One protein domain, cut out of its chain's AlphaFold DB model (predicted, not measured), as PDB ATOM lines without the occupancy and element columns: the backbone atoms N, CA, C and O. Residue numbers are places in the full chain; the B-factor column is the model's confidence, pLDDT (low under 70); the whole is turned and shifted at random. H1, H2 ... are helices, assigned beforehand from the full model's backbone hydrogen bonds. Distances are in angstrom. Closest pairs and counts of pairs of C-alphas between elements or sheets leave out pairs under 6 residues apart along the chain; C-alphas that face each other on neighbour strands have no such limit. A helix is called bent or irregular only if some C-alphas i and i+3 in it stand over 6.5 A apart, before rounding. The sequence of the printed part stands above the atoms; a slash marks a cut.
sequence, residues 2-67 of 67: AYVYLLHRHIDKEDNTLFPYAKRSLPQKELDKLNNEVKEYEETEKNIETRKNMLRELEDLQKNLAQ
ATOM      1  N   ALA A   2     131.247 164.886 153.082       81.44
ATOM      2  CA  ALA A   2     130.021 165.211 153.835       81.44
ATOM      3  C   ALA A   2     128.753 164.482 153.337       81.44
ATOM      4  O   ALA A   2     127.988 163.966 154.142       81.44
ATOM      5  N   TYR A   3     128.557 164.371 152.019       86.12
ATOM      6  CA  TYR A   3     127.381 163.693 151.456       86.12
ATOM      7  C   TYR A   3     127.358 162.182 151.744       86.12
ATOM      8  O   TYR A   3     126.332 161.639 152.139       86.12
ATOM      9  N   VAL A   4     128.512 161.513 151.648       88.19
ATOM     10  CA  VAL A   4     128.659 160.087 151.994       88.19
ATOM     11  C   VAL A   4     128.328 159.841 153.467       88.19
ATOM     12  O   VAL A   4     127.663 158.861 153.794       88.19
ATOM     13  N   TYR A   5     128.744 160.749 154.352       91.00
ATOM     14  CA  TYR A   5     128.406 160.688 155.774       91.00
ATOM     15  C   TYR A   5     126.899 160.859 156.025       91.00
ATOM     16  O   TYR A   5     126.323 160.124 156.826       91.00
ATOM     17  N   LEU A   6     126.243 161.786 155.316       94.31
ATOM     18  CA  LEU A   6     124.791 161.965 155.400       94.31
ATOM     19  C   LEU A   6     124.032 160.719 154.929       94.31
ATOM     20  O   LEU A   6     123.084 160.315 155.597       94.31
ATOM     21  N   LEU A   7     124.477 160.079 153.843       93.56
ATOM     22  CA  LEU A   7     123.899 158.818 153.367       93.56
ATOM     23  C   LEU A   7     124.056 157.695 154.397       93.56
ATOM     24  O   LEU A   7     123.080 157.019 154.702       93.56
ATOM     25  N   HIS A   8     125.238 157.543 155.001       95.12
ATOM     26  CA  HIS A   8     125.443 156.554 156.066       95.12
ATOM     27  C   HIS A   8     124.504 156.788 157.251       95.12
ATOM     28  O   HIS A   8     123.896 155.853 157.755       95.12
ATOM     29  N   ARG A   9     124.346 158.046 157.674       95.81
ATOM     30  CA  ARG A   9     123.421 158.423 158.752       95.81
ATOM     31  C   ARG A   9     121.956 158.182 158.387       95.81
ATOM     32  O   ARG A   9     121.158 157.900 159.276       95.81
ATOM     33  N   HIS A  10     121.596 158.336 157.115       96.12
ATOM     34  CA  HIS A  10     120.249 158.053 156.632       96.12
ATOM     35  C   HIS A  10     119.942 156.557 156.719       96.12
ATOM     36  O   HIS A  10     118.969 156.187 157.370       96.12
ATOM     37  N   ILE A  11     120.826 155.725 156.159       96.75
ATOM     38  CA  ILE A  11     120.708 154.259 156.181       96.75
ATOM     39  C   ILE A  11     120.663 153.755 157.629       96.75
ATOM     40  O   ILE A  11     119.764 153.008 158.001       96.75
ATOM     41  N   ASP A  12     121.561 154.249 158.487       97.69
ATOM     42  CA  ASP A  12     121.595 153.898 159.911       97.69
ATOM     43  C   ASP A  12     120.267 154.210 160.627       97.69
ATOM     44  O   ASP A  12     119.749 153.404 161.400       97.69
ATOM     45  N   LYS A  13     119.663 155.368 160.334       97.69
ATOM     46  CA  LYS A  13     118.352 155.735 160.882       97.69
ATOM     47  C   LYS A  13     117.246 154.807 160.378       97.69
ATOM     48  O   LYS A  13     116.350 154.457 161.155       97.69
ATOM     49  N   GLU A  14     117.268 154.448 159.100       97.12
ATOM     50  CA  GLU A  14     116.283 153.547 158.504       97.12
ATOM     51  C   GLU A  14     116.343 152.160 159.153       97.12
ATOM     52  O   GLU A  14     115.333 151.696 159.694       97.12
ATOM     53  N   ASP A  15     117.537 151.574 159.218       97.88
ATOM     54  CA  ASP A  15     117.780 150.221 159.723       97.88
ATOM     55  C   ASP A  15     117.522 150.086 161.223       97.88
ATOM     56  O   ASP A  15     116.892 149.124 161.668       97.88
ATOM     57  N   ASN A  16     117.976 151.059 162.019       97.81
ATOM     58  CA  ASN A  16     117.961 150.937 163.477       97.81
ATOM     59  C   ASN A  16     116.738 151.575 164.138       97.81
ATOM     60  O   ASN A  16     116.393 151.223 165.269       97.81
ATOM     61  N   THR A  17     116.056 152.501 163.459       97.19
ATOM     62  CA  THR A  17     114.914 153.221 164.043       97.19
ATOM     63  C   THR A  17     113.638 153.021 163.243       97.19
ATOM     64  O   THR A  17     112.647 152.537 163.795       97.19
ATOM     65  N   LEU A  18     113.642 153.381 161.957       96.62
ATOM     66  CA  LEU A  18     112.414 153.474 161.171       96.62
ATOM     67  C   LEU A  18     111.801 152.098 160.894       96.62
ATOM     68  O   LEU A  18     110.646 151.867 161.259       96.62
ATOM     69  N   PHE A  19     112.559 151.169 160.306       95.94
ATOM     70  CA  PHE A  19     112.052 149.832 159.992       95.94
ATOM     71  C   PHE A  19     111.684 149.028 161.247       95.94
ATOM     72  O   PHE A  19     110.611 148.416 161.254       95.94
ATOM     73  N   PRO A  20     112.468 149.047 162.346       97.81
ATOM     74  CA  PRO A  20     112.064 148.397 163.590       97.81
ATOM     75  C   PRO A  20     110.793 148.998 164.194       97.81
ATOM     76  O   PRO A  20     109.966 148.264 164.734       97.81
ATOM     77  N   TYR A  21     110.613 150.319 164.112       96.88
ATOM     78  CA  TYR A  21     109.377 150.962 164.549       96.88
ATOM     79  C   TYR A  21     108.188 150.534 163.685       96.88
ATOM     80  O   TYR A  21     107.180 150.102 164.234       96.88
ATOM     81  N   ALA A  22     108.317 150.570 162.358       95.19
ATOM     82  CA  ALA A  22     107.265 150.144 161.439       95.19
ATOM     83  C   ALA A  22     106.844 148.686 161.692       95.19
ATOM     84  O   ALA A  22     105.656 148.412 161.835       95.19
ATOM     85  N   LYS A  23     107.811 147.773 161.859       96.25
ATOM     86  CA  LYS A  23     107.554 146.352 162.159       96.25
ATOM     87  C   LYS A  23     106.799 146.125 163.473       96.25
ATOM     88  O   LYS A  23     106.045 145.166 163.573       96.25
ATOM     89  N   ARG A  24     107.014 146.972 164.487       96.81
ATOM     90  CA  ARG A  24     106.325 146.873 165.789       96.81
ATOM     91  C   ARG A  24     104.956 147.549 165.797       96.81
ATOM     92  O   ARG A  24     104.076 147.115 166.530       96.81
ATOM     93  N   SER A  25     104.809 148.630 165.038       96.81
ATOM     94  CA  SER A  25     103.656 149.531 165.129       96.81
ATOM     95  C   SER A  25     102.581 149.251 164.081       96.81
ATOM     96  O   SER A  25     101.433 149.643 164.282       96.81
ATOM     97  N   LEU A  26     102.928 148.608 162.962       95.38
ATOM     98  CA  LEU A  26     101.990 148.329 161.878       95.38
ATOM     99  C   LEU A  26     101.457 146.892 161.945       95.38
ATOM    100  O   LEU A  26     102.218 145.962 162.223       95.38
ATOM    101  N   PRO A  27     100.166 146.676 161.636       97.50
ATOM    102  CA  PRO A  27      99.641 145.336 161.411       97.50
ATOM    103  C   PRO A  27     100.383 144.640 160.265       97.50
ATOM    104  O   PRO A  27     100.703 145.276 159.260       97.50
ATOM    105  N   GLN A  28     100.561 143.319 160.363       96.06
ATOM    106  CA  GLN A  28     101.260 142.528 159.339       96.06
ATOM    107  C   GLN A  28     100.693 142.751 157.929       96.06
ATOM    108  O   GLN A  28     101.449 142.931 156.985       96.06
ATOM    109  N   LYS A  29      99.366 142.852 157.800       97.31
ATOM    110  CA  LYS A  29      98.694 143.131 156.523       97.31
ATOM    111  C   LYS A  29      99.154 144.441 155.871       97.31
ATOM    112  O   LYS A  29      99.302 144.493 154.655       97.31
ATOM    113  N   GLU A  30      99.355 145.494 156.661       97.19
ATOM    114  CA  GLU A  30      99.801 146.792 156.141       97.19
ATOM    115  C   GLU A  30     101.294 146.763 155.788       97.19
ATOM    116  O   GLU A  30     101.694 147.362 154.795       97.19
ATOM    117  N   LEU A  31     102.105 146.009 156.543       96.75
ATOM    118  CA  LEU A  31     103.505 145.754 156.188       96.75
ATOM    119  C   LEU A  31     103.617 144.985 154.871       96.75
ATOM    120  O   LEU A  31     104.398 145.371 154.007       96.75
ATOM    121  N   ASP A  32     102.828 143.926 154.699       97.12
ATOM    122  CA  ASP A  32     102.832 143.112 153.482       97.12
ATOM    123  C   ASP A  32     102.387 143.935 152.273       97.12
ATOM    124  O   ASP A  32     103.014 143.876 151.217       97.12
ATOM    125  N   LYS A  33     101.342 144.754 152.443       97.50
ATOM    126  CA  LYS A  33     100.885 145.686 151.412       97.50
ATOM    127  C   LYS A  33     101.997 146.659 151.016       97.50
ATOM    128  O   LYS A  33     102.304 146.757 149.834       97.50
ATOM    129  N   LEU A  34     102.621 147.325 151.988       95.56
ATOM    130  CA  LEU A  34     103.697 148.283 151.729       95.56
ATOM    131  C   LEU A  34     104.892 147.621 151.029       95.56
ATOM    132  O   LEU A  34     105.415 148.159 150.058       95.56
ATOM    133  N   ASN A  35     105.306 146.439 151.491       95.56
ATOM    134  CA  ASN A  35     106.404 145.691 150.879       95.56
ATOM    135  C   ASN A  35     106.092 145.316 149.425       95.56
ATOM    136  O   ASN A  35     106.970 145.415 148.570       95.56
ATOM    137  N   ASN A  36     104.853 144.911 149.137       97.31
ATOM    138  CA  ASN A  36     104.429 144.587 147.777       97.31
ATOM    139  C   ASN A  36     104.407 145.827 146.877       97.31
ATOM    140  O   ASN A  36     104.931 145.763 145.773       97.31
ATOM    141  N   GLU A  37     103.888 146.962 147.353       97.00
ATOM    142  CA  GLU A  37     103.877 148.220 146.588       97.00
ATOM    143  C   GLU A  37     105.297 148.683 146.222       97.00
ATOM    144  O   GLU A  37     105.558 149.075 145.083       97.00
ATOM    145  N   VAL A  38     106.236 148.598 147.170       95.19
ATOM    146  CA  VAL A  38     107.648 148.933 146.919       95.19
ATOM    147  C   VAL A  38     108.262 147.961 145.916       95.19
ATOM    148  O   VAL A  38     108.924 148.392 144.974       95.19
ATOM    149  N   LYS A  39     108.009 146.659 146.074       95.81
ATOM    150  CA  LYS A  39     108.511 145.637 145.156       95.81
ATOM    151  C   LYS A  39     107.997 145.856 143.732       95.81
ATOM    152  O   LYS A  39     108.791 145.862 142.800       95.81
ATOM    153  N   GLU A  40     106.699 146.095 143.564       96.81
ATOM    154  CA  GLU A  40     106.091 146.386 142.260       96.81
ATOM    155  C   GLU A  40     106.704 147.633 141.619       96.81
ATOM    156  O   GLU A  40     106.993 147.635 140.422       96.81
ATOM    157  N   TYR A  41     106.953 148.680 142.410       95.06
ATOM    158  CA  TYR A  41     107.640 149.876 141.936       95.06
ATOM    159  C   TYR A  41     109.069 149.566 141.463       95.06
ATOM    160  O   TYR A  41     109.457 149.964 140.358       95.06
ATOM    161  N   GLU A  42     109.862 148.852 142.261       92.38
ATOM    162  CA  GLU A  42     111.251 148.510 141.935       92.38
ATOM    163  C   GLU A  42     111.374 147.555 140.740       92.38
ATOM    164  O   GLU A  42     112.329 147.660 139.967       92.38
ATOM    165  N   GLU A  43     110.406 146.654 140.567       94.69
ATOM    166  CA  GLU A  43     110.372 145.648 139.500       94.69
ATOM    167  C   GLU A  43     109.824 146.182 138.169       94.69
ATOM    168  O   GLU A  43     109.785 145.453 137.177       94.69
ATOM    169  N   THR A  44     109.458 147.464 138.084       95.25
ATOM    170  CA  THR A  44     109.144 148.064 136.782       95.25
ATOM    171  C   THR A  44     110.382 148.088 135.879       95.25
ATOM    172  O   THR A  44     111.463 148.508 136.295       95.25
ATOM    173  N   GLU A  45     110.222 147.709 134.605       91.88
ATOM    174  CA  GLU A  45     111.317 147.678 133.613       91.88
ATOM    175  C   GLU A  45     112.127 148.982 133.582       91.88
ATOM    176  O   GLU A  45     113.357 148.978 133.554       91.88
ATOM    177  N   LYS A  46     111.435 150.124 133.685       94.62
ATOM    178  CA  LYS A  46     112.060 151.447 133.756       94.62
ATOM    179  C   LYS A  46     113.002 151.587 134.958       94.62
ATOM    180  O   LYS A  46     114.110 152.103 134.804       94.62
ATOM    181  N   ASN A  47     112.570 151.175 136.147       93.94
ATOM    182  CA  ASN A  47     113.359 151.324 137.369       93.94
ATOM    183  C   ASN A  47     114.505 150.311 137.419       93.94
ATOM    184  O   ASN A  47     115.611 150.665 137.832       93.94
ATOM    185  N   ILE A  48     114.287 149.096 136.906       94.62
ATOM    186  CA  ILE A  48     115.346 148.100 136.714       94.62
ATOM    187  C   ILE A  48     116.445 148.663 135.810       94.62
ATOM    188  O   ILE A  48     117.620 148.610 136.178       94.62
ATOM    189  N   GLU A  49     116.076 149.213 134.653       95.19
ATOM    190  CA  GLU A  49     117.037 149.751 133.689       95.19
ATOM    191  C   GLU A  49     117.768 150.978 134.245       95.19
ATOM    192  O   GLU A  49     118.992 151.071 134.156       95.19
ATOM    193  N   THR A  50     117.046 151.877 134.918       95.12
ATOM    194  CA  THR A  50     117.643 153.044 135.589       95.12
ATOM    195  C   THR A  50     118.676 152.608 136.628       95.12
ATOM    196  O   THR A  50     119.811 153.082 136.608       95.12
ATOM    197  N   ARG A  51     118.326 151.649 137.496       93.00
ATOM    198  CA  ARG A  51     119.241 151.109 138.507       93.00
ATOM    199  C   ARG A  51     120.472 150.463 137.872       93.00
ATOM    200  O   ARG A  51     121.581 150.705 138.335       93.00
ATOM    201  N   LYS A  52     120.298 149.662 136.813       95.25
ATOM    202  CA  LYS A  52     121.421 149.045 136.088       95.25
ATOM    203  C   LYS A  52     122.373 150.097 135.528       95.25
ATOM    204  O   LYS A  52     123.582 149.939 135.662       95.25
ATOM    205  N   ASN A  53     121.844 151.162 134.933       95.06
ATOM    206  CA  ASN A  53     122.666 152.224 134.361       95.06
ATOM    207  C   ASN A  53     123.430 152.998 135.440       95.06
ATOM    208  O   ASN A  53     124.641 153.153 135.315       95.06
ATOM    209  N   MET A  54     122.779 153.352 136.552       94.12
ATOM    210  CA  MET A  54     123.459 153.984 137.691       94.12
ATOM    211  C   MET A  54     124.575 153.100 138.272       94.12
ATOM    212  O   MET A  54     125.643 153.601 138.610       94.12
ATOM    213  N   LEU A  55     124.354 151.784 138.382       94.31
ATOM    214  CA  LEU A  55     125.380 150.852 138.863       94.31
ATOM    215  C   LEU A  55     126.574 150.768 137.908       94.31
ATOM    216  O   LEU A  55     127.710 150.832 138.368       94.31
ATOM    217  N   ARG A  56     126.332 150.692 136.592       95.69
ATOM    218  CA  ARG A  56     127.408 150.716 135.587       95.69
ATOM    219  C   ARG A  56     128.248 151.987 135.690       95.69
ATOM    220  O   ARG A  56     129.469 151.904 135.723       95.69
ATOM    221  N   GLU A  57     127.608 153.149 135.797       94.25
ATOM    222  CA  GLU A  57     128.315 154.426 135.949       94.25
ATOM    223  C   GLU A  57     129.191 154.449 137.210       94.25
ATOM    224  O   GLU A  57     130.339 154.889 137.165       94.25
ATOM    225  N   LEU A  58     128.681 153.933 138.333       91.19
ATOM    226  CA  LEU A  58     129.446 153.829 139.576       91.19
ATOM    227  C   LEU A  58     130.643 152.878 139.450       91.19
ATOM    228  O   LEU A  58     131.728 153.208 139.930       91.19
ATOM    229  N   GLU A  59     130.469 151.726 138.799       94.00
ATOM    230  CA  GLU A  59     131.555 150.776 138.536       94.00
ATOM    231  C   GLU A  59     132.648 151.392 137.654       94.00
ATOM    232  O   GLU A  59     133.840 151.222 137.921       94.00
ATOM    233  N   ASP A  60     132.264 152.134 136.619       93.25
ATOM    234  CA  ASP A  60     133.214 152.782 135.717       93.25
ATOM    235  C   ASP A  60     133.958 153.931 136.408       93.25
ATOM    236  O   ASP A  60     135.174 154.063 136.260       93.25
ATOM    237  N   LEU A  61     133.275 154.710 137.254       91.00
ATOM    238  CA  LEU A  61     133.921 155.708 138.110       91.00
ATOM    239  C   LEU A  61     134.920 155.073 139.084       91.00
ATOM    240  O   LEU A  61     136.009 155.612 139.276       91.00
ATOM    241  N   GLN A  62     134.587 153.924 139.680       88.75
ATOM    242  CA  GLN A  62     135.503 153.198 140.563       88.75
ATOM    243  C   GLN A  62     136.758 152.720 139.829       88.75
ATOM    244  O   GLN A  62     137.859 152.885 140.352       88.75
ATOM    245  N   LYS A  63     136.616 152.171 138.615       91.50
ATOM    246  CA  LYS A  63     137.761 151.744 137.793       91.50
ATOM    247  C   LYS A  63     138.677 152.916 137.446       91.50
ATOM    248  O   LYS A  63     139.890 152.784 137.562       91.50
ATOM    249  N   ASN A  64     138.098 154.059 137.082       82.50
ATOM    250  CA  ASN A  64     138.851 155.260 136.715       82.50
ATOM    251  C   ASN A  64     139.562 155.925 137.908       82.50
ATOM    252  O   ASN A  64     140.549 156.619 137.707       82.50
ATOM    253  N   LEU A  65     139.070 155.737 139.139       73.25
ATOM    254  CA  LEU A  65     139.719 156.230 140.363       73.25
ATOM    255  C   LEU A  65     140.822 155.296 140.891       73.25
ATOM    256  O   LEU A  65     141.600 155.707 141.748       73.25
ATOM    257  N   ALA A  66     140.853 154.039 140.437       64.31
ATOM    258  CA  ALA A  66     141.828 153.028 140.851       64.31
ATOM    259  C   ALA A  66     143.053 152.923 139.914       64.31
ATOM    260  O   ALA A  66     143.962 152.143 140.205       64.31
ATOM    261  N   GLN A  67     143.063 153.679 138.808       52.16
ATOM    262  CA  GLN A  67     144.198 153.877 137.893       52.16
ATOM    263  C   GLN A  67     144.961 155.157 138.235       52.16
ATOM    264  O   GLN A  67     146.200 155.142 138.056       52.16
TER     265      GLN A  67
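AT A GLANCE: This is residues 2 to 67 of the 67 residues of an uncharacterized protein of Natranaerobius trueperi (UniProt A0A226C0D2). Three helices are joined end to end as an open, flat three-sided frame with an empty middle: H1 is one side, H2 folds back from its end as the second, and H3 turns off from the end of H2 as the third. The frame is left open at one corner, where the start of H1 and the end of H3 stay apart, with the C-alphas of Ala 2 and Gln 67 24.2 A from each other. The printed part has 66 residues, with three named helices in the order H1, H2, H3 and no named strand; its class is all helix. It is only just extended, close to loose, with a radius of gyration of the C-alphas of 16.5 A, and its C-alphas span 51 by 31 by 13 A.

IN THESE COORDINATES: The longest helix, H1, is residues 2 to 25 and measures 32.7 A from first to last C-alpha; it begins at C-alpha 2 at (130.021, 165.211, 153.835). H1 has a kink of 25 degrees near residue 14, and it is irregular, but only just: C-alphas 16 and 19 are 6.9 A apart. H2 is residues 28 to 42, 20.9 A long, beginning at C-alpha 28 at (101.260, 142.528, 159.339). H3 is residues 45 to 65, 30.4 A long, and ends at C-alpha 65 at (139.719, 156.230, 140.363).

HOW THE PARTS SIT: H1 and H2 are close but not clearly touching; their closest C-alphas are those of Lys 23 and Leu 31, 7.2 A apart. They run opposite ways, and their lines stand at a steep tilt of 35.4 degrees, only just beyond shallow; the line of H1 is a rough one. H2 and H3 are also close but not clearly touching, and their closest C-alphas, those of Glu 42 and Ile 48, are 6.6 A apart. They run the same way at a steep tilt of 68 degrees, only just short of about perpendicular. H1 and H3 are apart. In H2 and H3 every O i to N i+4 pair is within hydrogen-bond range; in H1 it is 18 of 20.

THE WHOLE: The two C-alphas farthest apart are those of Pro 27 and Gln 67, at 51.1 A. The printed part has no cut. Both links are tight: Leu 26 and Pro 27 join H1 to H2, and Glu 43 and Thr 44 join H2 to H3. Residues 2 to 21, which belong to H1, stand free, and so do residues 52 to 67, of which 52 to 65 belong to H3. The mean pLDDT of the printed part is 93.2; residues 66 to 67, which end the chain, are under 70.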